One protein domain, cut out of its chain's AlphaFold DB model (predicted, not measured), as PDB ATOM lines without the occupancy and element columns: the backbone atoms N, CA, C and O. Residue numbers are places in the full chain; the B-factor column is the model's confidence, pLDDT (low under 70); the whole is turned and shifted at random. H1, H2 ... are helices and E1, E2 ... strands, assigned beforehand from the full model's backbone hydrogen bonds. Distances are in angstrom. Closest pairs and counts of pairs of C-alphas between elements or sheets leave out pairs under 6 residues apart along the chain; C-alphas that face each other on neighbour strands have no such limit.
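AT A GLANCE: This is residues 203 to 294 of the 327 residues of the protein "UbiD family decarboxylase" of Candidatus Electrothrix communis (UniProt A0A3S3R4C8). A twisted sheet of five strands curls round the short helix H1 on one face, while H3 crosses the opposite face. The hairpin of E4 and E5 bends away from the rest, and its tip, residues 279 to 284, sticks out at one end of the long axis. The printed part has 92 residues, with three named helices and five named strands in the order E1 E2 H1 E3 H2 H3 E4 E5. The sheet is mixed, ordered E1 E2 E3 E5 E4, and the class is mixed, helices and strands. The whole is compact, with a radius of gyration of the C-alphas of 12.8 A and spans of 41 by 28 by 23 A.

HOW THE PARTS SIT: E1, residues 203 to 209, and E2, residues 212 to 217, form an antiparallel hairpin, with N 206 and O 214 within hydrogen-bond range at 2.8 A. E2, H1, residues 226 to 231, and E3, residues 241 to 245, form a strand-helix-strand unit, two parallel neighbour strands with a helix between, its crossover right-handed; N 215 and O 243 are 2.9 A apart. E5, residues 283 to 293, is parallel to E3, with N 242 and O 290 at 2.8 A. E4, residues 272 to 280, and E5 form an antiparallel hairpin, with N 285 and O 278 at 2.8 A; E4 bends by 99 degrees at residue 275, E5 by 99 degrees at residue 288. H1 is on the sheet, its closest C-alpha pair with E4 being Ala 231 and Lys 275, 4.7 A. H3, residues 255 to 264, is on the opposite face at a height over the sheet of 9.8 A, only just over E3 with 3 of its C-alphas, and across the strands at 80 degrees to E3 on the local plane. H2, residues 248 to 251, only grazes the sheet and touches H3, the closest C-alphas being those of Ala 251 and Phe 258, 4.8 A. H1 and H3 have every O i to N i+4 pair within range; H2 is too short for one.

IN THESE COORDINATES: E1 begins at C-alpha 203 (17.114, -27.065, -32.335), and E5 ends at C-alpha 293 (19.785, -18.900, -20.717). From first to last C-alpha, E1 measures 17.6 A, E4 17.9 A, E5 21.5 A and H3 13.9 A.

THE WHOLE: The C-alphas of Glu 253 and Arg 281, the two farthest apart, are 41.3 A apart. The printed part has no cut, no link is long, and no printed residue is under 70 in pLDDT.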
ATOM      1  N   ALA A 203      17.153 -25.697 -31.841       98.31
ATOM      2  CA  ALA A 203      17.114 -27.065 -32.335       98.31
ATOM      3  C   ALA A 203      17.260 -28.088 -31.200       98.31
ATOM      4  O   ALA A 203      17.448 -27.744 -30.033       98.31
ATOM      5  N   HIS A 204      17.166 -29.368 -31.566       98.31
ATOM      6  CA  HIS A 204      17.450 -30.510 -30.691       98.31
ATOM      7  C   HIS A 204      16.766 -30.434 -29.309       98.31
ATOM      8  O   HIS A 204      17.458 -30.451 -28.290       98.31
ATOM      9  N   PRO A 205      15.423 -30.341 -29.246       98.31
ATOM     10  CA  PRO A 205      14.716 -30.371 -27.971       98.31
ATOM     11  C   PRO A 205      14.915 -31.726 -27.281       98.31
ATOM     12  O   PRO A 205      14.708 -32.772 -27.896       98.31
ATOM     13  N   ASN A 206      15.259 -31.711 -25.995       98.56
ATOM     14  CA  ASN A 206      15.353 -32.903 -25.158       98.56
ATOM     15  C   ASN A 206      14.595 -32.700 -23.840       98.56
ATOM     16  O   ASN A 206      14.922 -31.826 -23.036       98.56
ATOM     17  N   ALA A 207      13.579 -33.527 -23.608       98.31
ATOM     18  CA  ALA A 207      12.829 -33.585 -22.360       98.31
ATOM     19  C   ALA A 207      13.616 -34.354 -21.279       98.31
ATOM     20  O   ALA A 207      13.268 -35.482 -20.929       98.31
ATOM     21  N   PHE A 208      14.698 -33.760 -20.769       98.25
ATOM     22  CA  PHE A 208      15.662 -34.469 -19.921       98.25
ATOM     23  C   PHE A 208      15.109 -34.846 -18.537       98.25
ATOM     24  O   PHE A 208      15.282 -35.970 -18.066       98.25
ATOM     25  N   LEU A 209      14.402 -33.915 -17.892       98.44
ATOM     26  CA  LEU A 209      13.657 -34.149 -16.654       98.44
ATOM     27  C   LEU A 209      12.191 -33.753 -16.866       98.44
ATOM     28  O   LEU A 209      11.924 -32.812 -17.617       98.44
ATOM     29  N   PRO A 210      11.225 -34.400 -16.186       98.69
ATOM     30  CA  PRO A 210       9.833 -33.964 -16.220       98.69
ATOM     31  C   PRO A 210       9.709 -32.456 -15.965       98.69
ATOM     32  O   PRO A 210      10.219 -31.940 -14.971       98.69
ATOM     33  N   GLY A 211       9.051 -31.748 -16.882       98.44
ATOM     34  CA  GLY A 211       8.839 -30.301 -16.814       98.44
ATOM     35  C   GLY A 211      10.040 -29.443 -17.209       98.44
ATOM     36  O   GLY A 211       9.965 -28.225 -17.085       98.44
ATOM     37  N   THR A 212      11.128 -30.050 -17.681       98.75
ATOM     38  CA  THR A 212      12.355 -29.344 -18.060       98.75
ATOM     39  C   THR A 212      12.759 -29.697 -19.481       98.75
ATOM     40  O   THR A 212      13.250 -30.797 -19.741       98.75
ATOM     41  N   LEU A 213      12.540 -28.761 -20.403       98.81
ATOM     42  CA  LEU A 213      12.958 -28.899 -21.793       98.81
ATOM     43  C   LEU A 213      14.364 -28.325 -21.955       98.81
ATOM     44  O   LEU A 213      14.588 -27.168 -21.625       98.81
ATOM     45  N   VAL A 214      15.305 -29.094 -22.482       98.88
ATOM     46  CA  VAL A 214      16.627 -28.586 -22.868       98.88
ATOM     47  C   VAL A 214      16.612 -28.325 -24.366       98.88
ATOM     48  O   VAL A 214      16.201 -29.192 -25.137       98.88
ATOM     49  N   VAL A 215      17.010 -27.125 -24.776       98.81
ATOM     50  CA  VAL A 215      16.976 -26.677 -26.170       98.81
ATOM     51  C   VAL A 215      18.336 -26.114 -26.542       98.81
ATOM     52  O   VAL A 215      18.875 -25.264 -25.834       98.81
ATOM     53  N   GLN A 216      18.862 -26.554 -27.680       98.81
ATOM     54  CA  GLN A 216      20.080 -26.001 -28.244       98.81
ATOM     55  C   GLN A 216      19.745 -24.707 -28.978       98.81
ATOM     56  O   GLN A 216      18.861 -24.710 -29.833       98.81
ATOM     57  N   GLY A 217      20.433 -23.618 -28.656       98.44
ATOM     58  CA  GLY A 217      20.297 -22.340 -29.351       98.44
ATOM     59  C   GLY A 217      21.520 -21.997 -30.187       98.44
ATOM     60  O   GLY A 217      22.602 -22.540 -29.974       98.44
ATOM     61  N   ASP A 218      21.363 -21.033 -31.089       97.50
ATOM     62  CA  ASP A 218      22.510 -20.336 -31.672       97.50
ATOM     63  C   ASP A 218      23.370 -19.680 -30.580       97.50
ATOM     64  O   ASP A 218      22.867 -19.308 -29.511       97.50
ATOM     65  N   ALA A 219      24.660 -19.482 -30.875       97.25
ATOM     66  CA  ALA A 219      25.603 -18.814 -29.979       97.25
ATOM     67  C   ALA A 219      25.044 -17.479 -29.455       97.25
ATOM     68  O   ALA A 219      24.405 -16.723 -30.198       97.25
ATOM     69  N   TYR A 220      25.306 -17.172 -28.179       97.38
ATOM     70  CA  TYR A 220      24.759 -15.985 -27.512       97.38
ATOM     71  C   TYR A 220      25.025 -14.689 -28.291       97.38
ATOM     72  O   TYR A 220      24.124 -13.870 -28.445       97.38
ATOM     73  N   GLU A 221      26.227 -14.532 -28.850       95.75
ATOM     74  CA  GLU A 221      26.637 -13.354 -29.628       95.75
ATOM     75  C   GLU A 221      25.760 -13.088 -30.859       95.75
ATOM     76  O   GLU A 221      25.532 -11.932 -31.217       95.75
ATOM     77  N   ASN A 222      25.235 -14.144 -31.484       96.88
ATOM     78  CA  ASN A 222      24.399 -14.025 -32.677       96.88
ATOM     79  C   ASN A 222      22.979 -13.572 -32.328       96.88
ATOM     80  O   ASN A 222      22.341 -12.862 -33.105       96.88
ATOM     81  N   ASN A 223      22.470 -13.996 -31.168       96.75
ATOM     82  CA  ASN A 223      21.130 -13.647 -30.713       96.75
ATOM     83  C   ASN A 223      21.045 -13.594 -29.172       96.75
ATOM     84  O   ASN A 223      20.603 -14.566 -28.538       96.75
ATOM     85  N   PRO A 224      21.424 -12.457 -28.559       96.94
ATOM     86  CA  PRO A 224      21.348 -12.272 -27.108       96.94
ATOM     87  C   PRO A 224      19.918 -12.350 -26.553       96.94
ATOM     88  O   PRO A 224      19.707 -12.781 -25.429       96.94
ATOM     89  N   GLU A 225      18.906 -11.997 -27.354       97.44
ATOM     90  CA  GLU A 225      17.496 -11.975 -26.929       97.44
ATOM     91  C   GLU A 225      16.781 -13.329 -27.120       97.44
ATOM     92  O   GLU A 225      15.568 -13.436 -26.897       97.44
ATOM     93  N   LEU A 226      17.503 -14.379 -27.536       98.38
ATOM     94  CA  LEU A 226      16.918 -15.687 -27.836       98.38
ATOM     95  C   LEU A 226      16.188 -16.292 -26.632       98.38
ATOM     96  O   LEU A 226      15.109 -16.852 -26.813       98.38
ATOM     97  N   GLY A 227      16.706 -16.118 -25.412       98.06
ATOM     98  CA  GLY A 227      16.047 -16.592 -24.193       98.06
ATOM     99  C   GLY A 227      14.641 -16.004 -24.009       98.06
ATOM    100  O   GLY A 227      13.676 -16.740 -23.794       98.06
ATOM    101  N   ARG A 228      14.481 -14.686 -24.199       97.81
ATOM    102  CA  ARG A 228      13.165 -14.015 -24.153       97.81
ATOM    103  C   ARG A 228      12.254 -14.426 -25.307       97.81
ATOM    104  O   ARG A 228      11.059 -14.649 -25.099       97.81
ATOM    105  N   LYS A 229      12.808 -14.538 -26.520       98.12
ATOM    106  CA  LYS A 229      12.075 -14.997 -27.711       98.12
ATOM    107  C   LYS A 229      11.519 -16.406 -27.498       98.12
ATOM    108  O   LYS A 229      10.351 -16.644 -27.798       98.12
ATOM    109  N   LEU A 230      12.329 -17.309 -26.948       98.56
ATOM    110  CA  LEU A 230      11.941 -18.681 -26.635       98.56
ATOM    111  C   LEU A 230      10.867 -18.726 -25.544       98.56
ATOM    112  O   LEU A 230       9.887 -19.446 -25.701       98.56
ATOM    113  N   ALA A 231      10.982 -17.903 -24.495       98.31
ATOM    114  CA  ALA A 231       9.978 -17.830 -23.429       98.31
ATOM    115  C   ALA A 231       8.593 -17.378 -23.937       98.31
ATOM    116  O   ALA A 231       7.562 -17.730 -23.368       98.31
ATOM    117  N   SER A 232       8.560 -16.611 -25.028       97.81
ATOM    118  CA  SER A 232       7.323 -16.125 -25.656       97.81
ATOM    119  C   SER A 232       6.822 -17.015 -26.801       97.81
ATOM    120  O   SER A 232       5.818 -16.688 -27.434       97.81
ATOM    121  N   TRP A 233       7.513 -18.116 -27.110       98.38
ATOM    122  CA  TRP A 233       7.178 -18.961 -28.250       98.38
ATOM    123  C   TRP A 233       6.031 -19.923 -27.916       98.38
ATOM    124  O   TRP A 233       6.135 -20.760 -27.023       98.38
ATOM    125  N   GLU A 234       4.933 -19.845 -28.669       97.81
ATOM    126  CA  GLU A 234       3.723 -20.639 -28.400       97.81
ATOM    127  C   GLU A 234       3.969 -22.157 -28.455       97.81
ATOM    128  O   GLU A 234       3.354 -22.911 -27.708       97.81
ATOM    129  N   GLY A 235       4.926 -22.617 -29.268       97.88
ATOM    130  CA  GLY A 235       5.277 -24.038 -29.364       97.88
ATOM    131  C   GLY A 235       5.865 -24.649 -28.084       97.88
ATOM    132  O   GLY A 235       5.933 -25.869 -27.987       97.88
ATOM    133  N   VAL A 236       6.263 -23.838 -27.097       98.12
ATOM    134  CA  VAL A 236       6.808 -24.305 -25.809       98.12
ATOM    135  C   VAL A 236       5.953 -23.876 -24.608       98.12
ATOM    136  O   VAL A 236       6.370 -24.056 -23.467       98.12
ATOM    137  N   ALA A 237       4.751 -23.334 -24.840       97.12
ATOM    138  CA  ALA A 237       3.909 -22.735 -23.799       97.12
ATOM    139  C   ALA A 237       3.519 -23.697 -22.658       97.12
ATOM    140  O   ALA A 237       3.329 -23.257 -21.525       97.12
ATOM    141  N   ASP A 238       3.435 -25.002 -22.938       96.38
ATOM    142  CA  ASP A 238       3.064 -26.031 -21.957       96.38
ATOM    143  C   ASP A 238       4.217 -26.441 -21.021       96.38
ATOM    144  O   ASP A 238       4.016 -27.201 -20.067       96.38
ATOM    145  N   TRP A 239       5.439 -25.960 -21.271       98.19
ATOM    146  CA  TRP A 239       6.606 -26.307 -20.464       98.19
ATOM    147  C   TRP A 239       6.788 -25.337 -19.295       98.19
ATOM    148  O   TRP A 239       6.775 -24.127 -19.491       98.19
ATOM    149  N   PRO A 240       6.991 -25.820 -18.057       97.88
ATOM    150  CA  PRO A 240       7.229 -24.922 -16.935       97.88
ATOM    151  C   PRO A 240       8.629 -24.304 -16.976       97.88
ATOM    152  O   PRO A 240       8.767 -23.121 -16.665       97.88
ATOM    153  N   VAL A 241       9.646 -25.085 -17.355       98.69
ATOM    154  CA  VAL A 241      11.036 -24.629 -17.471       98.69
ATOM    155  C   VAL A 241      11.655 -25.080 -18.785       98.69
ATOM    156  O   VAL A 241      11.421 -26.198 -19.252       98.69
ATOM    157  N   ILE A 242      12.494 -24.210 -19.337       98.88
ATOM    158  CA  ILE A 242      13.338 -24.476 -20.490       98.88
ATOM    159  C   ILE A 242      14.779 -24.065 -20.153       98.88
ATOM    160  O   ILE A 242      15.004 -22.977 -19.628       98.88
ATOM    161  N   LEU A 243      15.757 -24.913 -20.453       98.81
ATOM    162  CA  LEU A 243      17.175 -24.555 -20.445       98.81
ATOM    163  C   LEU A 243      17.604 -24.310 -21.886       98.81
ATOM    164  O   LEU A 243      17.490 -25.207 -22.722       98.81
ATOM    165  N   LEU A 244      18.101 -23.111 -22.167       98.88
ATOM    166  CA  LEU A 244      18.698 -22.769 -23.453       98.88
ATOM    167  C   LEU A 244      20.215 -22.954 -23.347       98.88
ATOM    168  O   LEU A 244      20.845 -22.304 -22.520       98.88
ATOM    169  N   VAL A 245      20.795 -23.851 -24.141       98.81
ATOM    170  CA  VAL A 245      22.207 -24.273 -24.037       98.81
ATOM    171  C   VAL A 245      22.912 -24.231 -25.393       98.81
ATOM    172  O   VAL A 245      22.256 -24.192 -26.433       98.81
ATOM    173  N   ASP A 246      24.248 -24.276 -25.394       98.38
ATOM    174  CA  ASP A 246      25.048 -24.363 -26.629       98.38
ATOM    175  C   ASP A 246      25.001 -25.761 -27.271       98.38
ATOM    176  O   ASP A 246      25.082 -25.894 -28.490       98.38
ATOM    177  N   SER A 247      24.859 -26.814 -26.458       98.38
ATOM    178  CA  SER A 247      24.821 -28.212 -26.901       98.38
ATOM    179  C   SER A 247      23.847 -29.009 -26.042       98.38
ATOM    180  O   SER A 247      24.102 -29.255 -24.860       98.38
ATOM    181  N   THR A 248      22.720 -29.442 -26.624       98.56
ATOM    182  CA  THR A 248      21.788 -30.324 -25.899       98.56
ATOM    183  C   THR A 248      22.462 -31.656 -25.575       98.56
ATOM    184  O   THR A 248      22.237 -32.200 -24.498       98.56
ATOM    185  N   ALA A 249      23.288 -32.187 -26.482       98.38
ATOM    186  CA  ALA A 249      23.938 -33.485 -26.305       98.38
ATOM    187  C   ALA A 249      24.866 -33.505 -25.079       98.38
ATOM    188  O   ALA A 249      24.772 -34.424 -24.274       98.38
ATOM    189  N   GLU A 250      25.690 -32.469 -24.904       97.19
ATOM    190  CA  GLU A 250      26.583 -32.341 -23.743       97.19
ATOM    191  C   GLU A 250      25.789 -32.088 -22.460       97.19
ATOM    192  O   GLU A 250      25.935 -32.813 -21.480       97.19
ATOM    193  N   ALA A 251      24.871 -31.115 -22.481       98.12
ATOM    194  CA  ALA A 251      24.091 -30.736 -21.304       98.12
ATOM    195  C   ALA A 251      23.166 -31.855 -20.791       98.12
ATOM    196  O   ALA A 251      22.685 -31.788 -19.663       98.12
ATOM    197  N   THR A 252      22.870 -32.862 -21.616       98.38
ATOM    198  CA  THR A 252      21.970 -33.974 -21.270       98.38
ATOM    199  C   THR A 252      22.655 -35.335 -21.279       98.38
ATOM    200  O   THR A 252      21.973 -36.358 -21.218       98.38
ATOM    201  N   GLU A 253      23.990 -35.375 -21.306       97.88
ATOM    202  CA  GLU A 253      24.745 -36.630 -21.271       97.88
ATOM    203  C   GLU A 253      24.448 -37.421 -19.987       97.88
ATOM    204  O   GLU A 253      24.212 -38.630 -20.014       97.88
ATOM    205  N   ASN A 254      24.441 -36.732 -18.846       97.69
ATOM    206  CA  ASN A 254      24.134 -37.299 -17.540       97.69
ATOM    207  C   ASN A 254      23.741 -36.191 -16.541       97.69
ATOM    208  O   ASN A 254      23.760 -35.003 -16.857       97.69
ATOM    209  N   MET A 255      23.371 -36.575 -15.314       97.81
ATOM    210  CA  MET A 255      22.921 -35.625 -14.287       97.81
ATOM    211  C   MET A 255      24.011 -34.633 -13.851       97.81
ATOM    212  O   MET A 255      23.697 -33.488 -13.539       97.81
ATOM    213  N   GLN A 256      25.275 -35.062 -13.823       96.50
ATOM    214  CA  GLN A 256      26.388 -34.186 -13.463       96.50
ATOM    215  C   GLN A 256      26.551 -33.085 -14.513       96.50
ATOM    216  O   GLN A 256      26.608 -31.915 -14.145       96.50
ATOM    217  N   GLU A 257      26.529 -33.438 -15.799       97.25
ATOM    218  CA  GLU A 257      26.646 -32.462 -16.889       97.25
ATOM    219  C   GLU A 257      25.458 -31.512 -16.984       97.25
ATOM    220  O   GLU A 257      25.623 -30.312 -17.224       97.25
ATOM    221  N   PHE A 258      24.264 -32.030 -16.706       98.50
ATOM    222  CA  PHE A 258      23.060 -31.226 -16.599       98.50
ATOM    223  C   PHE A 258      23.174 -30.179 -15.487       98.50
ATOM    224  O   PHE A 258      22.965 -28.994 -15.735       98.50
ATOM    225  N   VAL A 259      23.533 -30.590 -14.265       98.31
ATOM    226  CA  VAL A 259      23.672 -29.675 -13.118       98.31
ATOM    227  C   VAL A 259      24.805 -28.673 -13.340       98.31
ATOM    228  O   VAL A 259      24.626 -27.487 -13.051       98.31
ATOM    229  N   TRP A 260      25.941 -29.122 -13.879       97.62
ATOM    230  CA  TRP A 260      27.085 -28.262 -14.167       97.62
ATOM    231  C   TRP A 260      26.725 -27.190 -15.198       97.62
ATOM    232  O   TRP A 260      26.844 -25.999 -14.913       97.62
ATOM    233  N   THR A 261      26.200 -27.587 -16.360       97.88
ATOM    234  CA  THR A 261      25.820 -26.652 -17.427       97.88
ATOM    235  C   THR A 261      24.731 -25.697 -16.952       97.88
ATOM    236  O   THR A 261      24.819 -24.494 -17.192       97.88
ATOM    237  N   PHE A 262      23.728 -26.217 -16.237       98.25
ATOM    238  CA  PHE A 262      22.627 -25.408 -15.742       98.25
ATOM    239  C   PHE A 262      23.133 -24.343 -14.769       98.25
ATOM    240  O   PHE A 262      22.962 -23.165 -15.027       98.25
ATOM    241  N   PHE A 263      23.801 -24.688 -13.671       97.69
ATOM    242  CA  PHE A 263      24.050 -23.696 -12.615       97.69
ATOM    243  C   PHE A 263      25.350 -22.896 -12.766       97.69
ATOM    244  O   PHE A 263      25.521 -21.898 -12.061       97.69
ATOM    245  N   THR A 264      26.237 -23.258 -13.698       96.38
ATOM    246  CA  THR A 264      27.486 -22.508 -13.933       96.38
ATOM    247  C   THR A 264      27.399 -21.470 -15.052       96.38
ATOM    248  O   THR A 264      28.296 -20.640 -15.146       96.38
ATOM    249  N   ARG A 265      26.327 -21.446 -15.862       96.31
ATOM    250  CA  ARG A 265      26.258 -20.607 -17.080       96.31
ATOM    251  C   ARG A 265      25.147 -19.558 -17.118       96.31
ATOM    252  O   ARG A 265      24.870 -19.018 -18.188       96.31
ATOM    253  N   PHE A 266      24.514 -19.256 -15.987       97.06
ATOM    254  CA  PHE A 266      23.548 -18.159 -15.906       97.06
ATOM    255  C   PHE A 266      23.733 -17.304 -14.649       97.06
ATOM    256  O   PHE A 266      24.154 -17.786 -13.589       97.06
ATOM    257  N   GLU A 267      23.361 -16.035 -14.776       96.50
ATOM    258  CA  GLU A 267      23.202 -15.064 -13.705       96.50
ATOM    259  C   GLU A 267      21.700 -14.812 -13.453       96.50
ATOM    260  O   GLU A 267      20.961 -14.488 -14.386       96.50
ATOM    261  N   PRO A 268      21.186 -15.001 -12.221       97.75
ATOM    262  CA  PRO A 268      19.741 -15.012 -11.985       97.75
ATOM    263  C   PRO A 268      18.948 -13.765 -12.409       97.75
ATOM    264  O   PRO A 268      17.748 -13.875 -12.656       97.75
ATOM    265  N   ALA A 269      19.561 -12.581 -12.436       97.06
ATOM    266  CA  ALA A 269      18.889 -11.324 -12.763       97.06
ATOM    267  C   ALA A 269      18.922 -10.970 -14.259       97.06
ATOM    268  O   ALA A 269      18.049 -10.223 -14.707       97.06
ATOM    269  N   ALA A 270      19.887 -11.489 -15.016       96.19
ATOM    270  CA  ALA A 270      20.083 -11.214 -16.433       96.19
ATOM    271  C   ALA A 270      19.563 -12.343 -17.324       96.19
ATOM    272  O   ALA A 270      18.972 -12.053 -18.361       96.19
ATOM    273  N   ASP A 271      19.723 -13.598 -16.899       98.12
ATOM    274  CA  ASP A 271      19.596 -14.769 -17.775       98.12
ATOM    275  C   ASP A 271      18.341 -15.624 -17.495       98.12
ATOM    276  O   ASP A 271      18.151 -16.684 -18.095       98.12
ATOM    277  N   ILE A 272      17.468 -15.189 -16.576       98.50
ATOM    278  CA  ILE A 272      16.164 -15.822 -16.329       98.50
ATOM    279  C   ILE A 272      15.067 -15.008 -17.013       98.50
ATOM    280  O   ILE A 272      14.871 -13.822 -16.735       98.50
ATOM    281  N   HIS A 273      14.291 -15.665 -17.870       98.25
ATOM    282  CA  HIS A 273      13.224 -15.037 -18.643       98.25
ATOM    283  C   HIS A 273      11.909 -15.796 -18.480       98.25
ATOM    284  O   HIS A 273      11.868 -17.008 -18.633       98.25
ATOM    285  N   GLY A 274      10.816 -15.090 -18.197       97.88
ATOM    286  CA  GLY A 274       9.462 -15.640 -18.316       97.88
ATOM    287  C   GLY A 274       8.794 -15.185 -19.611       97.88
ATOM    288  O   GLY A 274       9.231 -14.202 -20.211       97.88
ATOM    289  N   LYS A 275       7.692 -15.843 -19.996       97.19
ATOM    290  CA  LYS A 275       6.783 -15.359 -21.054       97.19
ATOM    291  C   LYS A 275       6.350 -13.919 -20.791       97.19
ATOM    292  O   LYS A 275       6.293 -13.091 -21.692       97.19
ATOM    293  N   GLU A 276       6.067 -13.623 -19.526       96.31
ATOM    294  CA  GLU A 276       5.774 -12.281 -19.036       96.31
ATOM    295  C   GLU A 276       6.455 -12.049 -17.688       96.31
ATOM    296  O   GLU A 276       6.673 -12.983 -16.912       96.31
ATOM    297  N   GLN A 277       6.725 -10.779 -17.388       95.62
ATOM    298  CA  GLN A 277       7.240 -10.313 -16.106       95.62
ATOM    299  C   GLN A 277       6.270  -9.286 -15.520       95.62
ATOM    300  O   GLN A 277       5.912  -8.309 -16.178       95.62
ATOM    301  N   GLN A 278       5.856  -9.483 -14.269       96.19
ATOM    302  CA  GLN A 278       4.895  -8.612 -13.595       96.19
ATOM    303  C   GLN A 278       5.425  -8.175 -12.230       96.19
ATOM    304  O   GLN A 278       5.958  -8.976 -11.466       96.19
ATOM    305  N   VAL A 279       5.249  -6.898 -11.887       97.38
ATOM    306  CA  VAL A 279       5.612  -6.370 -10.565       97.38
ATOM    307  C   VAL A 279       4.358  -6.261  -9.708       97.38
ATOM    308  O   VAL A 279       3.494  -5.420  -9.953       97.38
ATOM    309  N   LYS A 280       4.268  -7.074  -8.654       96.12
ATOM    310  CA  LYS A 280       3.167  -7.038  -7.684       96.12
ATOM    311  C   LYS A 280       3.719  -6.806  -6.288       96.12
ATOM    312  O   LYS A 280       4.413  -7.649  -5.737       96.12
ATOM    313  N   ARG A 281       3.389  -5.658  -5.685       94.81
ATOM    314  CA  ARG A 281       3.897  -5.257  -4.353       94.81
ATOM    315  C   ARG A 281       5.435  -5.288  -4.271       94.81
ATOM    316  O   ARG A 281       5.979  -5.798  -3.299       94.81
ATOM    317  N   PHE A 282       6.114  -4.773  -5.301       95.00
ATOM    318  CA  PHE A 282       7.578  -4.823  -5.471       95.00
ATOM    319  C   PHE A 282       8.196  -6.224  -5.580       95.00
ATOM    320  O   PHE A 282       9.415  -6.350  -5.637       95.00
ATOM    321  N   HIS A 283       7.384  -7.275  -5.665       95.88
ATOM    322  CA  HIS A 283       7.856  -8.592  -6.052       95.88
ATOM    323  C   HIS A 283       7.760  -8.745  -7.570       95.88
ATOM    324  O   HIS A 283       6.714  -8.447  -8.151       95.88
ATOM    325  N   VAL A 284       8.845  -9.192  -8.196       96.69
ATOM    326  CA  VAL A 284       8.889  -9.517  -9.623       96.69
ATOM    327  C   VAL A 284       8.468 -10.973  -9.787       96.69
ATOM    328  O   VAL A 284       9.222 -11.870  -9.436       96.69
ATOM    329  N   GLY A 285       7.261 -11.186 -10.299       97.62
ATOM    330  CA  GLY A 285       6.745 -12.498 -10.665       97.62
ATOM    331  C   GLY A 285       6.911 -12.774 -12.159       97.62
ATOM    332  O   GLY A 285       6.888 -11.842 -12.967       97.62
ATOM    333  N   LEU A 286       7.044 -14.050 -12.521       98.00
ATOM    334  CA  LEU A 286       7.168 -14.510 -13.904       98.00
ATOM    335  C   LEU A 286       6.007 -15.430 -14.304       98.00
ATOM    336  O   LEU A 286       5.521 -16.226 -13.496       98.00
ATOM    337  N   THR A 287       5.608 -15.355 -15.570       97.94
ATOM    338  CA  THR A 287       4.673 -16.301 -16.195       97.94
ATOM    339  C   THR A 287       5.466 -17.361 -16.971       97.94
ATOM    340  O   THR A 287       6.313 -16.978 -17.779       97.94
ATOM    341  N   PRO A 288       5.217 -18.669 -16.762       96.81
ATOM    342  CA  PRO A 288       5.845 -19.736 -17.547       96.81
ATOM    343  C   PRO A 288       5.532 -19.668 -19.056       96.81
ATOM    344  O   PRO A 288       4.500 -19.097 -19.421       96.81
ATOM    345  N   PRO A 289       6.353 -20.294 -19.921       97.88
ATOM    346  CA  PRO A 289       7.600 -21.008 -19.613       97.88
ATOM    347  C   PRO A 289       8.682 -20.091 -19.040       97.88
ATOM    348  O   PRO A 289       8.765 -18.916 -19.396       97.88
ATOM    349  N   ILE A 290       9.500 -20.633 -18.133       98.62
ATOM    350  CA  ILE A 290      10.680 -19.945 -17.603       98.62
ATOM    351  C   ILE A 290      11.920 -20.479 -18.305       98.62
ATOM    352  O   ILE A 290      12.270 -21.645 -18.150       98.62
ATOM    353  N   VAL A 291      12.576 -19.624 -19.078       98.88
ATOM    354  CA  VAL A 291      13.828 -19.921 -19.764       98.88
ATOM    355  C   VAL A 291      14.996 -19.499 -18.882       98.88
ATOM    356  O   VAL A 291      15.066 -18.346 -18.462       98.88
ATOM    357  N   PHE A 292      15.917 -20.424 -18.637       98.81
ATOM    358  CA  PHE A 292      17.250 -20.128 -18.123       98.81
ATOM    359  C   PHE A 292      18.223 -20.152 -19.302       98.81
ATOM    360  O   PHE A 292      18.441 -21.210 -19.902       98.81
ATOM    361  N   ASP A 293      18.779 -18.998 -19.661       98.75
ATOM    362  CA  ASP A 293      19.785 -18.900 -20.717       98.75
ATOM    363  C   ASP A 293      21.147 -19.337 -20.172       98.75
ATOM    364  O   ASP A 293      21.831 -18.588 -19.481       98.75
ATOM    365  N   CYS A 294      21.525 -20.576 -20.469       98.44
ATOM    366  CA  CYS A 294      22.754 -21.233 -20.030       98.44
ATOM    367  C   CYS A 294      23.784 -21.338 -21.168       98.44
ATOM    368  O   CYS A 294      24.711 -22.144 -21.085       98.44
TER     369      CYS A 294